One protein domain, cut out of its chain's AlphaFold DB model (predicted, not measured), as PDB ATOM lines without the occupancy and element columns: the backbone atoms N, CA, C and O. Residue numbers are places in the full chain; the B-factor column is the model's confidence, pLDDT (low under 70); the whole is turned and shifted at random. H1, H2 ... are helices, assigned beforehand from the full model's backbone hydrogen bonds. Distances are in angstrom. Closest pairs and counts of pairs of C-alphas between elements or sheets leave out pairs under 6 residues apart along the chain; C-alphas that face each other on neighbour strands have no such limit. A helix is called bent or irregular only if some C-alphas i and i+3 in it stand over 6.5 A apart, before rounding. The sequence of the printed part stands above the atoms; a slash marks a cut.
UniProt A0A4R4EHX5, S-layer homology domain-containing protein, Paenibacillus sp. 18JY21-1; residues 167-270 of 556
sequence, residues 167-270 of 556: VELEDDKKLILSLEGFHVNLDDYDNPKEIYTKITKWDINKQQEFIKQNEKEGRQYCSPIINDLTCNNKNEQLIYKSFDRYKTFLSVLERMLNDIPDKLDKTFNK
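What this domain is: This is residues 167 to 270 of the 556 residues of the protein "S-layer homology domain-containing protein" of Paenibacillus sp. 18JY21-1 (UniProt A0A4R4EHX5). This is a loose helical hairpin of H2 and arm H3a of bent H3, with short H1 packed on H3a. Residues 258 to 270 stick out, lengthening the rod. The printed part has 104 residues, three named helices (H1, H2, H3) and no named strand; it is all helix and loose, radius of gyration of the C-alphas 17.9 A, spanning 66 by 23 by 20 A.

How they stand to each other: H3, residues 234 to 268, was assigned as one helix by its hydrogen bonds but is bent: C-alphas 258 and 261 are 6.7 A apart. Its arms H3a, residues 234 to 258, and H3b, residues 261 to 268, stand at a shallow tilt of 30 degrees. H2, residues 192 to 216, forms a hairpin with H3a, opposite ways at a shallow tilt of 22 degrees, touching it with residues 192 to 199 alone; the closest C-alphas, Pro 192 and Leu 250, are 5.2 A apart. H1, residues 169 to 177, touches residues 239 to 246 of H3a alone at a steep tilt of 60 degrees; the closest C-alphas, Asp 172 and Ser 242, are 4.9 A apart. O i to N i+4 pairs are within hydrogen-bond range throughout H1 and H2, in 20 of 21 in H3a and 2 of 4 in H3b.

Where its parts are: Find C-alpha 169 at (0.215, -32.623, 47.921), where H1 begins. H2 runs 36.5 A; H3a runs 37.1 A from C-alpha 234 at (14.801, -37.834, 34.380).

The domain as a whole: The printed part has no cut; both links are long. Residues 219 to 238 and 266 to 267 are under pLDDT 70.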
ATOM      1  N   VAL A 167       1.916 -28.290  50.757       87.44
ATOM      2  CA  VAL A 167       1.524 -27.405  49.643       87.44
ATOM      3  C   VAL A 167       1.543 -28.132  48.290       87.44
ATOM      4  O   VAL A 167       0.673 -27.904  47.461       87.44
ATOM      5  N   GLU A 168       2.492 -29.050  48.093       90.25
ATOM      6  CA  GLU A 168       2.669 -29.817  46.849       90.25
ATOM      7  C   GLU A 168       1.777 -31.077  46.776       90.25
ATOM      8  O   GLU A 168       1.847 -31.814  45.798       90.25
ATOM      9  N   LEU A 169       0.926 -31.342  47.780       91.88
ATOM     10  CA  LEU A 169       0.215 -32.623  47.921       91.88
ATOM     11  C   LEU A 169      -0.640 -32.985  46.700       91.88
ATOM     12  O   LEU A 169      -0.642 -34.135  46.266       91.88
ATOM     13  N   GLU A 170      -1.386 -32.025  46.150       93.75
ATOM     14  CA  GLU A 170      -2.253 -32.288  44.994       93.75
ATOM     15  C   GLU A 170      -1.456 -32.446  43.693       93.75
ATOM     16  O   GLU A 170      -1.858 -33.218  42.821       93.75
ATOM     17  N   ASP A 171      -0.311 -31.776  43.566       93.06
ATOM     18  CA  ASP A 171       0.576 -31.941  42.411       93.06
ATOM     19  C   ASP A 171       1.308 -33.289  42.473       93.06
ATOM     20  O   ASP A 171       1.367 -34.002  41.467       93.06
ATOM     21  N   ASP A 172       1.750 -33.700  43.666       92.44
ATOM     22  CA  ASP A 172       2.312 -35.029  43.930       92.44
ATOM     23  C   ASP A 172       1.311 -36.129  43.567       92.44
ATOM     24  O   ASP A 172       1.645 -37.067  42.839       92.44
ATOM     25  N   LYS A 173       0.057 -35.997  44.019       94.06
ATOM     26  CA  LYS A 173      -1.016 -36.944  43.687       94.06
ATOM     27  C   LYS A 173      -1.255 -37.030  42.185       94.06
ATOM     28  O   LYS A 173      -1.335 -38.137  41.658       94.06
ATOM     29  N   LYS A 174      -1.366 -35.894  41.489       93.56
ATOM     30  CA  LYS A 174      -1.565 -35.866  40.029       93.56
ATOM     31  C   LYS A 174      -0.425 -36.558  39.296       93.56
ATOM     32  O   LYS A 174      -0.688 -37.337  38.381       93.56
ATOM     33  N   LEU A 175       0.820 -36.310  39.706       90.56
ATOM     34  CA  LEU A 175       1.975 -36.963  39.102       90.56
ATOM     35  C   LEU A 175       1.932 -38.477  39.335       90.56
ATOM     36  O   LEU A 175       2.064 -39.231  38.375       90.56
ATOM     37  N   ILE A 176       1.689 -38.927  40.569       91.00
ATOM     38  CA  ILE A 176       1.610 -40.358  40.906       91.00
ATOM     39  C   ILE A 176       0.476 -41.050  40.131       91.00
ATOM     40  O   ILE A 176       0.682 -42.120  39.563       91.00
ATOM     41  N   LEU A 177      -0.707 -40.433  40.054       92.69
ATOM     42  CA  LEU A 177      -1.861 -40.978  39.325       92.69
ATOM     43  C   LEU A 177      -1.660 -41.004  37.804       92.69
ATOM     44  O   LEU A 177      -2.339 -41.765  37.120       92.69
ATOM     45  N   SER A 178      -0.738 -40.200  37.267       91.00
ATOM     46  CA  SER A 178      -0.395 -40.220  35.839       91.00
ATOM     47  C   SER A 178       0.495 -41.403  35.437       91.00
ATOM     48  O   SER A 178       0.709 -41.630  34.246       91.00
ATOM     49  N   LEU A 179       1.020 -42.158  36.409       87.50
ATOM     50  CA  LEU A 179       1.933 -43.266  36.156       87.50
ATOM     51  C   LEU A 179       1.198 -44.478  35.585       87.50
ATOM     52  O   LEU A 179       0.196 -44.951  36.122       87.50
ATOM     53  N   GLU A 180       1.746 -45.023  34.502       85.38
ATOM     54  CA  GLU A 180       1.177 -46.181  33.825       85.38
ATOM     55  C   GLU A 180       1.079 -47.396  34.767       85.38
ATOM     56  O   GLU A 180       2.060 -47.825  35.384       85.38
ATOM     57  N   GLY A 181      -0.128 -47.963  34.870       85.81
ATOM     58  CA  GLY A 181      -0.417 -49.121  35.718       85.81
ATOM     59  C   GLY A 181      -0.526 -48.811  37.215       85.81
ATOM     60  O   GLY A 181      -0.523 -49.742  38.025       85.81
ATOM     61  N   PHE A 182      -0.593 -47.538  37.619       90.88
ATOM     62  CA  PHE A 182      -0.891 -47.146  38.997       90.88
ATOM     63  C   PHE A 182      -2.406 -46.966  39.199       90.88
ATOM     64  O   PHE A 182      -3.033 -46.123  38.566       90.88
ATOM     65  N   HIS A 183      -3.010 -47.751  40.101       91.38
ATOM     66  CA  HIS A 183      -4.467 -47.768  40.333       91.38
ATOM     67  C   HIS A 183      -4.857 -47.684  41.820       91.38
ATOM     68  O   HIS A 183      -5.885 -48.217  42.237       91.38
ATOM     69  N   VAL A 184      -4.026 -47.054  42.653       93.62
ATOM     70  CA  VAL A 184      -4.327 -46.877  44.083       93.62
ATOM     71  C   VAL A 184      -5.152 -45.606  44.279       93.62
ATOM     72  O   VAL A 184      -4.770 -44.546  43.790       93.62
ATOM     73  N   ASN A 185      -6.253 -45.694  45.030       94.94
ATOM     74  CA  ASN A 185      -6.992 -44.513  45.471       94.94
ATOM     75  C   ASN A 185      -6.151 -43.719  46.487       94.94
ATOM     76  O   ASN A 185      -5.905 -44.198  47.593       94.94
ATOM     77  N   LEU A 186      -5.716 -42.516  46.105       94.56
ATOM     78  CA  LEU A 186      -4.899 -41.620  46.931       94.56
ATOM     79  C   LEU A 186      -5.728 -40.675  47.823       94.56
ATOM     80  O   LEU A 186      -5.167 -39.789  48.472       94.56
ATOM     81  N   ASP A 187      -7.051 -40.822  47.839       93.12
ATOM     82  CA  ASP A 187      -7.962 -39.988  48.633       93.12
ATOM     83  C   ASP A 187      -8.595 -40.738  49.819       93.12
ATOM     84  O   ASP A 187      -9.348 -40.146  50.589       93.12
ATOM     85  N   ASP A 188      -8.261 -42.019  50.018       94.00
ATOM     86  CA  ASP A 188      -8.715 -42.838  51.158       94.00
ATOM     87  C   ASP A 188      -7.921 -42.526  52.447       94.00
ATOM     88  O   ASP A 188      -7.191 -43.350  53.007       94.00
ATOM     89  N   TYR A 189      -8.018 -41.276  52.897       94.19
ATOM     90  CA  TYR A 189      -7.312 -40.777  54.081       94.19
ATOM     91  C   TYR A 189      -7.787 -41.399  55.399       94.19
ATOM     92  O   TYR A 189      -7.121 -41.210  56.414       94.19
ATOM     93  N   ASP A 190      -8.893 -42.144  55.380       90.75
ATOM     94  CA  ASP A 190      -9.341 -42.966  56.504       90.75
ATOM     95  C   ASP A 190      -8.412 -44.171  56.728       90.75
ATOM     96  O   ASP A 190      -8.269 -44.641  57.856       90.75
ATOM     97  N   ASN A 191      -7.724 -44.634  55.676       94.06
ATOM     98  CA  ASN A 191      -6.857 -45.813  55.705       94.06
ATOM     99  C   ASN A 191      -5.431 -45.496  55.201       94.06
ATOM    100  O   ASN A 191      -4.919 -46.160  54.289       94.06
ATOM    101  N   PRO A 192      -4.713 -44.519  55.795       95.88
ATOM    102  CA  PRO A 192      -3.445 -44.025  55.250       95.88
ATOM    103  C   PRO A 192      -2.354 -45.104  55.193       95.88
ATOM    104  O   PRO A 192      -1.549 -45.131  54.260       95.88
ATOM    105  N   LYS A 193      -2.369 -46.048  56.142       95.62
ATOM    106  CA  LYS A 193      -1.476 -47.215  56.173       95.62
ATOM    107  C   LYS A 193      -1.662 -48.131  54.964       95.62
ATOM    108  O   LYS A 193      -0.693 -48.677  54.424       95.62
ATOM    109  N   GLU A 194      -2.908 -48.320  54.542       95.94
ATOM    110  CA  GLU A 194      -3.236 -49.170  53.404       95.94
ATOM    111  C   GLU A 194      -2.745 -48.526  52.108       95.94
ATOM    112  O   GLU A 194      -2.076 -49.192  51.311       95.94
ATOM    113  N   ILE A 195      -2.976 -47.220  51.937       96.25
ATOM    114  CA  ILE A 195      -2.432 -46.463  50.803       96.25
ATOM    115  C   ILE A 195      -0.903 -46.553  50.797       96.25
ATOM    116  O   ILE A 195      -0.316 -46.913  49.775       96.25
ATOM    117  N   TYR A 196      -0.253 -46.295  51.937       95.88
ATOM    118  CA  TYR A 196       1.206 -46.342  52.071       95.88
ATOM    119  C   TYR A 196       1.761 -47.698  51.621       95.88
ATOM    120  O   TYR A 196       2.732 -47.772  50.859       95.88
ATOM    121  N   THR A 197       1.118 -48.782  52.058       96.19
ATOM    122  CA  THR A 197       1.499 -50.157  51.718       96.19
ATOM    123  C   THR A 197       1.339 -50.432  50.224       96.19
ATOM    124  O   THR A 197       2.253 -50.967  49.592       96.19
ATOM    125  N   LYS A 198       0.201 -50.038  49.635       95.44
ATOM    126  CA  LYS A 198      -0.078 -50.215  48.201       95.44
ATOM    127  C   LYS A 198       0.906 -49.431  47.332       95.44
ATOM    128  O   LYS A 198       1.436 -49.990  46.373       95.44
ATOM    129  N   ILE A 199       1.197 -48.185  47.705       93.00
ATOM    130  CA  ILE A 199       2.205 -47.345  47.051       93.00
ATOM    131  C   ILE A 199       3.577 -48.001  47.118       93.00
ATOM    132  O   ILE A 199       4.210 -48.187  46.087       93.00
ATOM    133  N   THR A 200       4.019 -48.390  48.313       91.31
ATOM    134  CA  THR A 200       5.351 -48.975  48.519       91.31
ATOM    135  C   THR A 200       5.523 -50.258  47.711       91.31
ATOM    136  O   THR A 200       6.559 -50.469  47.088       91.31
ATOM    137  N   LYS A 201       4.488 -51.105  47.660       92.50
ATOM    138  CA  LYS A 201       4.500 -52.322  46.844       92.50
ATOM    139  C   LYS A 201       4.614 -52.016  45.349       92.50
ATOM    140  O   LYS A 201       5.357 -52.698  44.649       92.50
ATOM    141  N   TRP A 202       3.874 -51.024  44.857       90.88
ATOM    142  CA  TRP A 202       3.945 -50.616  43.454       90.88
ATOM    143  C   TRP A 202       5.317 -50.027  43.101       90.88
ATOM    144  O   TRP A 202       5.913 -50.443  42.110       90.88
ATOM    145  N   ASP A 203       5.834 -49.136  43.950       84.56
ATOM    146  CA  ASP A 203       7.141 -48.469  43.830       84.56
ATOM    147  C   ASP A 203       8.273 -49.506  43.712       84.56
ATOM    148  O   ASP A 203       9.020 -49.523  42.733       84.56
ATOM    149  N   ILE A 204       8.299 -50.485  44.625       83.88
ATOM    150  CA  ILE A 204       9.257 -51.602  44.596       83.88
ATOM    151  C   ILE A 204       9.127 -52.428  43.309       83.88
ATOM    152  O   ILE A 204      10.133 -52.767  42.688       83.88
ATOM    153  N   ASN A 205       7.908 -52.767  42.879       86.12
ATOM    154  CA  ASN A 205       7.716 -53.555  41.658       86.12
ATOM    155  C   ASN A 205       8.223 -52.811  40.414       86.12
ATOM    156  O   ASN A 205       8.883 -53.415  39.568       86.12
ATOM    157  N   LYS A 206       7.966 -51.503  40.320       82.38
ATOM    158  CA  LYS A 206       8.424 -50.674  39.199       82.38
ATOM    159  C   LYS A 206       9.933 -50.496  39.179       82.38
ATOM    160  O   LYS A 206      10.537 -50.632  38.118       82.38
ATOM    161  N   GLN A 207      10.556 -50.313  40.340       76.88
ATOM    162  CA  GLN A 207      12.015 -50.347  40.471       76.88
ATOM    163  C   GLN A 207      12.614 -51.635  39.896       76.88
ATOM    164  O   GLN A 207      13.577 -51.590  39.132       76.88
ATOM    165  N   GLN A 208      12.021 -52.790  40.208       80.25
ATOM    166  CA  GLN A 208      12.489 -54.081  39.696       80.25
ATOM    167  C   GLN A 208      12.321 -54.223  38.174       80.25
ATOM    168  O   GLN A 208      13.164 -54.845  37.524       80.25
ATOM    169  N   GLU A 209      11.263 -53.661  37.585       80.56
ATOM    170  CA  GLU A 209      11.091 -53.613  36.125       80.56
ATOM    171  C   GLU A 209      12.194 -52.778  35.459       80.56
ATOM    172  O   GLU A 209      12.814 -53.241  34.496       80.56
ATOM    173  N   PHE A 210      12.496 -51.596  36.004       74.38
ATOM    174  CA  PHE A 210      13.538 -50.718  35.468       74.38
ATOM    175  C   PHE A 210      14.940 -51.309  35.596       74.38
ATOM    176  O   PHE A 210      15.723 -51.214  34.651       74.38
ATOM    177  N   ILE A 211      15.256 -51.966  36.718       74.69
ATOM    178  CA  ILE A 211      16.533 -52.677  36.894       74.69
ATOM    179  C   ILE A 211      16.730 -53.688  35.759       74.69
ATOM    180  O   ILE A 211      17.741 -53.638  35.058       74.69
ATOM    181  N   LYS A 212      15.724 -54.533  35.499       80.56
ATOM    182  CA  LYS A 212      15.773 -55.534  34.419       80.56
ATOM    183  C   LYS A 212      15.899 -54.906  33.031       80.56
ATOM    184  O   LYS A 212      16.511 -55.500  32.144       80.56
ATOM    185  N   GLN A 213      15.287 -53.745  32.803       76.94
ATOM    186  CA  GLN A 213      15.395 -53.037  31.527       76.94
ATOM    187  C   GLN A 213      16.798 -52.451  31.322       76.94
ATOM    188  O   GLN A 213      17.386 -52.640  30.259       76.94
ATOM    189  N   ASN A 214      17.362 -51.807  32.343       72.94
ATOM    190  CA  ASN A 214      18.711 -51.243  32.285       72.94
ATOM    191  C   ASN A 214      19.777 -52.328  32.071       72.94
ATOM    192  O   ASN A 214      20.661 -52.149  31.232       72.94
ATOM    193  N   GLU A 215      19.646 -53.477  32.747       77.44
ATOM    194  CA  GLU A 215      20.507 -54.650  32.535       77.44
ATOM    195  C   GLU A 215      20.478 -55.130  31.075       77.44
ATOM    196  O   GLU A 215      21.530 -55.396  30.493       77.44
ATOM    197  N   LYS A 216      19.292 -55.190  30.448       81.56
ATOM    198  CA  LYS A 216      19.150 -55.563  29.026       81.56
ATOM    199  C   LYS A 216      19.807 -54.565  28.075       81.56
ATOM    200  O   LYS A 216      20.268 -54.959  27.007       81.56
ATOM    201  N   GLU A 217      19.821 -53.290  28.436       79.94
ATOM    202  CA  GLU A 217      20.352 -52.201  27.611       79.94
ATOM    203  C   GLU A 217      21.843 -51.918  27.882       79.94
ATOM    204  O   GLU A 217      22.405 -50.990  27.303       79.94
ATOM    205  N   GLY A 218      22.500 -52.710  28.742       75.31
ATOM    206  CA  GLY A 218      23.916 -52.545  29.089       75.31
ATOM    207  C   GLY A 218      24.215 -51.284  29.907       75.31
ATOM    208  O   GLY A 218      25.356 -50.819  29.915       75.31
ATOM    209  N   ARG A 219      23.206 -50.707  30.572       69.75
ATOM    210  CA  ARG A 219      23.335 -49.502  31.405       69.75
ATOM    211  C   ARG A 219      23.484 -49.887  32.878       69.75
ATOM    212  O   ARG A 219      22.881 -50.857  33.332       69.75
ATOM    213  N   GLN A 220      24.260 -49.116  33.642       58.09
ATOM    214  CA  GLN A 220      24.336 -49.271  35.099       58.09
ATOM    215  C   GLN A 220      23.160 -48.577  35.802       58.09
ATOM    216  O   GLN A 220      22.569 -47.631  35.284       58.09
ATOM    217  N   TYR A 221      22.811 -49.097  36.980       59.00
ATOM    218  CA  TYR A 221      21.672 -48.690  37.804       59.00
ATOM    219  C   TYR A 221      21.570 -47.171  38.037       59.00
ATOM    220  O   TYR A 221      22.537 -46.516  38.422       59.00
ATOM    221  N   CYS A 222      20.354 -46.644  37.888       56.19
ATOM    222  CA  CYS A 222      19.993 -45.268  38.204       56.19
ATOM    223  C   CYS A 222      19.802 -45.097  39.715       56.19
ATOM    224  O   CYS A 222      18.774 -45.486  40.266       56.19
ATOM    225  N   SER A 223      20.774 -44.508  40.413       51.06
ATOM    226  CA  SER A 223      20.561 -44.128  41.811       51.06
ATOM    227  C   SER A 223      19.813 -42.791  41.881       51.06
ATOM    228  O   SER A 223      20.311 -41.806  41.340       51.06
ATOM    229  N   PRO A 224      18.683 -42.678  42.606       47.09
ATOM    230  CA  PRO A 224      18.019 -41.386  42.815       47.09
ATOM    231  C   PRO A 224      18.880 -40.380  43.599       47.09
ATOM    232  O   PRO A 224      18.567 -39.192  43.624       47.09
ATOM    233  N   ILE A 225      19.969 -40.844  44.223       45.19
ATOM    234  CA  ILE A 225      20.908 -40.041  45.019       45.19
ATOM    235  C   ILE A 225      22.090 -39.547  44.163       45.19
ATOM    236  O   ILE A 225      22.722 -38.548  44.502       45.19
ATOM    237  N   ILE A 226      22.392 -40.213  43.043       48.72
ATOM    238  CA  ILE A 226      23.556 -39.909  42.203       48.72
ATOM    239  C   ILE A 226      23.050 -39.403  40.851       48.72
ATOM    240  O   ILE A 226      22.409 -40.137  40.106       48.72
ATOM    241  N   ASN A 227      23.346 -38.141  40.527       50.25
ATOM    242  CA  ASN A 227      23.101 -37.553  39.206       50.25
ATOM    243  C   ASN A 227      24.054 -38.166  38.163       50.25
ATOM    244  O   ASN A 227      24.957 -37.491  37.672       50.25
ATOM    245  N   ASP A 228      23.885 -39.448  37.852       52.44
ATOM    246  CA  ASP A 228      24.660 -40.101  36.805       52.44
ATOM    247  C   ASP A 228      23.991 -39.882  35.439       52.44
ATOM    248  O   ASP A 228      22.820 -40.205  35.219       52.44
ATOM    249  N   LEU A 229      24.738 -39.271  34.519       51.88
ATOM    250  CA  LEU A 229      24.270 -38.734  33.234       51.88
ATOM    251  C   LEU A 229      23.921 -39.817  32.195       51.88
ATOM    252  O   LEU A 229      23.468 -39.484  31.100       51.88
ATOM    253  N   THR A 230      24.122 -41.097  32.516       55.34
ATOM    254  CA  THR A 230      23.910 -42.238  31.602       55.34
ATOM    255  C   THR A 230      22.583 -42.981  31.823       55.34
ATOM    256  O   THR A 230      22.216 -43.849  31.025       55.34
ATOM    257  N   CYS A 231      21.829 -42.608  32.862       53.97
ATOM    258  CA  CYS A 231      20.534 -43.186  33.204       53.97
ATOM    259  C   CYS A 231      19.392 -42.653  32.320       53.97
ATOM    260  O   CYS A 231      19.229 -41.445  32.136       53.97
ATOM    261  N   ASN A 232      18.533 -43.549  31.836       52.25
ATOM    262  CA  ASN A 232      17.427 -43.213  30.947       52.25
ATOM    263  C   ASN A 232      16.119 -42.881  31.692       52.25
ATOM    264  O   ASN A 232      15.085 -43.426  31.323       52.25
ATOM    265  N   ASN A 233      16.118 -42.038  32.740       56.72
ATOM    266  CA  ASN A 233      14.840 -41.562  33.292       56.72
ATOM    267  C   ASN A 233      14.911 -40.305  34.196       56.72
ATOM    268  O   ASN A 233      14.869 -40.383  35.421       56.72
ATOM    269  N   LYS A 234      14.931 -39.097  33.610       52.91
ATOM    270  CA  LYS A 234      14.801 -37.834  34.380       52.91
ATOM    271  C   LYS A 234      13.476 -37.709  35.148       52.91
ATOM    272  O   LYS A 234      13.430 -36.990  36.145       52.91
ATOM    273  N   ASN A 235      12.420 -38.405  34.718       53.88
ATOM    274  CA  ASN A 235      11.127 -38.386  35.405       53.88
ATOM    275  C   ASN A 235      11.186 -39.144  36.742       53.88
ATOM    276  O   ASN A 235      10.437 -38.814  37.655       53.88
ATOM    277  N   GLU A 236      12.119 -40.085  36.907       61.75
ATOM    278  CA  GLU A 236      12.230 -40.937  38.095       61.75
ATOM    279  C   GLU A 236      12.582 -40.145  39.359       61.75
ATOM    280  O   GLU A 236      11.961 -40.344  40.394       61.75
ATOM    281  N   GLN A 237      13.503 -39.175  39.291       61.84
ATOM    282  CA  GLN A 237      13.836 -38.339  40.456       61.84
ATOM    283  C   GLN A 237      12.646 -37.496  40.932       61.84
ATOM    284  O   GLN A 237      12.461 -37.309  42.135       61.84
ATOM    285  N   LEU A 238      11.843 -36.974  40.000       61.34
ATOM    286  CA  LEU A 238      10.649 -36.196  40.330       61.34
ATOM    287  C   LEU A 238       9.553 -37.102  40.915       61.34
ATOM    288  O   LEU A 238       8.913 -36.743  41.905       61.34
ATOM    289  N   ILE A 239       9.395 -38.300  40.347       72.25
ATOM    290  CA  ILE A 239       8.474 -39.338  40.817       72.25
ATOM    291  C   ILE A 239       8.863 -39.813  42.224       72.25
ATOM    292  O   ILE A 239       8.003 -39.847  43.101       72.25
ATOM    293  N   TYR A 240      10.145 -40.083  42.493       74.38
ATOM    294  CA  TYR A 240      10.621 -40.484  43.821       74.38
ATOM    295  C   TYR A 240      10.395 -39.411  44.872       74.38
ATOM    296  O   TYR A 240       9.928 -39.728  45.960       74.38
ATOM    297  N   LYS A 241      10.682 -38.144  44.551       81.12
ATOM    298  CA  LYS A 241      10.406 -37.030  45.469       81.12
ATOM    299  C   LYS A 241       8.916 -36.929  45.789       81.12
ATOM    300  O   LYS A 241       8.561 -36.744  46.947       81.12
ATOM    301  N   SER A 242       8.058 -37.113  44.787       87.56
ATOM    302  CA  SER A 242       6.602 -37.067  44.964       87.56
ATOM    303  C   SER A 242       6.097 -38.248  45.796       87.56
ATOM    304  O   SER A 242       5.325 -38.061  46.735       87.56
ATOM    305  N   PHE A 243       6.590 -39.464  45.532       88.81
ATOM    306  CA  PHE A 243       6.295 -40.632  46.360       88.81
ATOM    307  C   PHE A 243       6.789 -40.468  47.794       88.81
ATOM    308  O   PHE A 243       6.068 -40.840  48.713       88.81
ATOM    309  N   ASP A 244       7.991 -39.940  48.008       88.38
ATOM    310  CA  ASP A 244       8.566 -39.749  49.341       88.38
ATOM    311  C   ASP A 244       7.782 -38.715  50.157       88.38
ATOM    312  O   ASP A 244       7.380 -38.994  51.293       88.38
ATOM    313  N   ARG A 245       7.450 -37.565  49.556       90.94
ATOM    314  CA  ARG A 245       6.587 -36.550  50.180       90.94
ATOM    315  C   ARG A 245       5.210 -37.105  50.517       90.94
ATOM    316  O   ARG A 245       4.749 -36.931  51.647       90.94
ATOM    317  N   TYR A 246       4.576 -37.811  49.584       94.50
ATOM    318  CA  TYR A 246       3.243 -38.369  49.792       94.50
ATOM    319  C   TYR A 246       3.247 -39.511  50.827       94.50
ATOM    320  O   TYR A 246       2.415 -39.531  51.734       94.50
ATOM    321  N   LYS A 247       4.233 -40.419  50.792       93.81
ATOM    322  CA  LYS A 247       4.439 -41.454  51.827       93.81
ATOM    323  C   LYS A 247       4.691 -40.834  53.205       93.81
ATOM    324  O   LYS A 247       4.142 -41.315  54.195       93.81
ATOM    325  N   THR A 248       5.463 -39.751  53.272       94.44
ATOM    326  CA  THR A 248       5.702 -38.989  54.509       94.44
ATOM    327  C   THR A 248       4.427 -38.318  55.017       94.44
ATOM    328  O   THR A 248       4.178 -38.288  56.221       94.44
ATOM    329  N   PHE A 249       3.591 -37.785  54.125       95.75
ATOM    330  CA  PHE A 249       2.264 -37.286  54.487       95.75
ATOM    331  C   PHE A 249       1.410 -38.389  55.127       95.75
ATOM    332  O   PHE A 249       0.893 -38.186  56.229       95.75
ATOM    333  N   LEU A 250       1.325 -39.562  54.492       96.69
ATOM    334  CA  LEU A 250       0.538 -40.694  54.988       96.69
ATOM    335  C   LEU A 250       1.034 -41.225  56.334       96.69
ATOM    336  O   LEU A 250       0.216 -41.492  57.208       96.69
ATOM    337  N   SER A 251       2.349 -41.358  56.529       95.81
ATOM    338  CA  SER A 251       2.905 -41.886  57.783       95.81
ATOM    339  C   SER A 251       2.650 -40.951  58.966       95.81
ATOM    340  O   SER A 251       2.318 -41.400  60.066       95.81
ATOM    341  N   VAL A 252       2.747 -39.634  58.749       94.81
ATOM    342  CA  VAL A 252       2.394 -38.664  59.790       94.81
ATOM    343  C   VAL A 252       0.891 -38.658  60.039       94.81
ATOM    344  O   VAL A 252       0.484 -38.588  61.199       94.81
ATOM    345  N   LEU A 253       0.077 -38.751  58.984       95.69
ATOM    346  CA  LEU A 253      -1.374 -38.825  59.117       95.69
ATOM    347  C   LEU A 253      -1.797 -40.064  59.922       95.69
ATOM    348  O   LEU A 253      -2.544 -39.916  60.882       95.69
ATOM    349  N   GLU A 254      -1.259 -41.247  59.609       96.00
ATOM    350  CA  GLU A 254      -1.513 -42.495  60.344       96.00
ATOM    351  C   GLU A 254      -1.236 -42.329  61.841       96.00
ATOM    352  O   GLU A 254      -2.092 -42.640  62.667       96.00
ATOM    353  N   ARG A 255      -0.068 -41.781  62.200       94.62
ATOM    354  CA  ARG A 255       0.275 -41.529  63.604       94.62
ATOM    355  C   ARG A 255      -0.750 -40.618  64.282       94.62
ATOM    356  O   ARG A 255      -1.208 -40.934  65.370       94.62
ATOM    357  N   MET A 256      -1.129 -39.515  63.636       92.81
ATOM    358  CA  MET A 256      -2.085 -38.564  64.215       92.81
ATOM    359  C   MET A 256      -3.491 -39.150  64.369       92.81
ATOM    360  O   MET A 256      -4.175 -38.807  65.330       92.81
ATOM    361  N   LEU A 257      -3.927 -40.010  63.443       93.75
ATOM    362  CA  LEU A 257      -5.214 -40.702  63.539       93.75
ATOM    363  C   LEU A 257      -5.212 -41.751  64.659       93.75
ATOM    364  O   LEU A 257      -6.193 -41.856  65.393       93.75
ATOM    365  N   ASN A 258      -4.097 -42.463  64.844       93.06
ATOM    366  CA  ASN A 258      -3.933 -43.435  65.928       93.06
ATOM    367  C   ASN A 258      -3.922 -42.788  67.325       93.06
ATOM    368  O   ASN A 258      -4.263 -43.458  68.293       93.06
ATOM    369  N   ASP A 259      -3.599 -41.495  67.432       89.88
ATOM    370  CA  ASP A 259      -3.653 -40.750  68.698       89.88
ATOM    371  C   ASP A 259      -5.087 -40.336  69.100       89.88
ATOM    372  O   ASP A 259      -5.304 -39.886  70.229       89.88
ATOM    373  N   ILE A 260      -6.075 -40.407  68.192       89.75
ATOM    374  CA  ILE A 260      -7.443 -39.922  68.457       89.75
ATOM    375  C   ILE A 260      -8.150 -40.750  69.543       89.75
ATOM    376  O   ILE A 260      -8.668 -40.128  70.474       89.75
ATOM    377  N   PRO A 261      -8.181 -42.100  69.486       89.56
ATOM    378  CA  PRO A 261      -8.850 -42.901  70.510       89.56
ATOM    379  C   PRO A 261      -8.336 -42.606  71.922       89.56
ATOM    380  O   PRO A 261      -9.140 -42.344  72.809       89.56
ATOM    381  N   ASP A 262      -7.015 -42.526  72.111       85.00
ATOM    382  CA  ASP A 262      -6.395 -42.234  73.413       85.00
ATOM    383  C   ASP A 262      -6.774 -40.851  73.964       85.00
ATOM    384  O   ASP A 262      -6.850 -40.652  75.182       85.00
ATOM    385  N   LYS A 263      -7.004 -39.870  73.081       79.44
ATOM    386  CA  LYS A 263      -7.503 -38.542  73.469       79.44
ATOM    387  C   LYS A 263      -8.965 -38.609  73.891       79.44
ATOM    388  O   LYS A 263      -9.305 -38.074  74.940       79.44
ATOM    389  N   LEU A 264      -9.805 -39.296  73.117       83.19
ATOM    390  CA  LEU A 264     -11.230 -39.431  73.416       83.19
ATOM    391  C   LEU A 264     -11.497 -40.245  74.677       83.19
ATOM    392  O   LEU A 264     -12.398 -39.899  75.434       83.19
ATOM    393  N   ASP A 265     -10.708 -41.282  74.940       78.19
ATOM    394  CA  ASP A 265     -10.869 -42.130  76.122       78.19
ATOM    395  C   ASP A 265     -10.739 -41.328  77.422       78.19
ATOM    396  O   ASP A 265     -11.474 -41.552  78.385       78.19
ATOM    397  N   LYS A 266      -9.841 -40.335  77.442       68.69
ATOM    398  CA  LYS A 266      -9.692 -39.415  78.578       68.69
ATOM    399  C   LYS A 266     -10.909 -38.506  78.751       68.69
ATOM    400  O   LYS A 266     -11.234 -38.177  79.885       68.69
ATOM    401  N   THR A 267     -11.561 -38.125  77.658       69.69
ATOM    402  CA  THR A 267     -12.676 -37.169  77.639       69.69
ATOM    403  C   THR A 267     -14.032 -37.829  77.893       69.69
ATOM    404  O   THR A 267     -14.882 -37.234  78.546       69.69
ATOM    405  N   PHE A 268     -14.242 -39.048  77.400       80.38
ATOM    406  CA  PHE A 268     -15.533 -39.737  77.453       80.38
ATOM    407  C   PHE A 268     -15.597 -40.754  78.602       80.38
ATOM    408  O   PHE A 268     -16.495 -40.683  79.436       80.38
ATOM    409  N   ASN A 269     -14.608 -41.638  78.750       77.69
ATOM    410  CA  ASN A 269     -14.701 -42.724  79.741       77.69
ATOM    411  C   ASN A 269     -14.455 -42.265  81.190       77.69
ATOM    412  O   ASN A 269     -14.724 -43.015  82.129       77.69
ATOM    413  N   LYS A 270     -13.931 -41.049  81.388       77.38
ATOM    414  CA  LYS A 270     -13.586 -40.472  82.702       77.38
ATOM    415  C   LYS A 270     -14.317 -39.161  82.986       77.38
ATOM    416  O   LYS A 270     -13.812 -38.319  83.722       77.38
TER     417      LYS A 270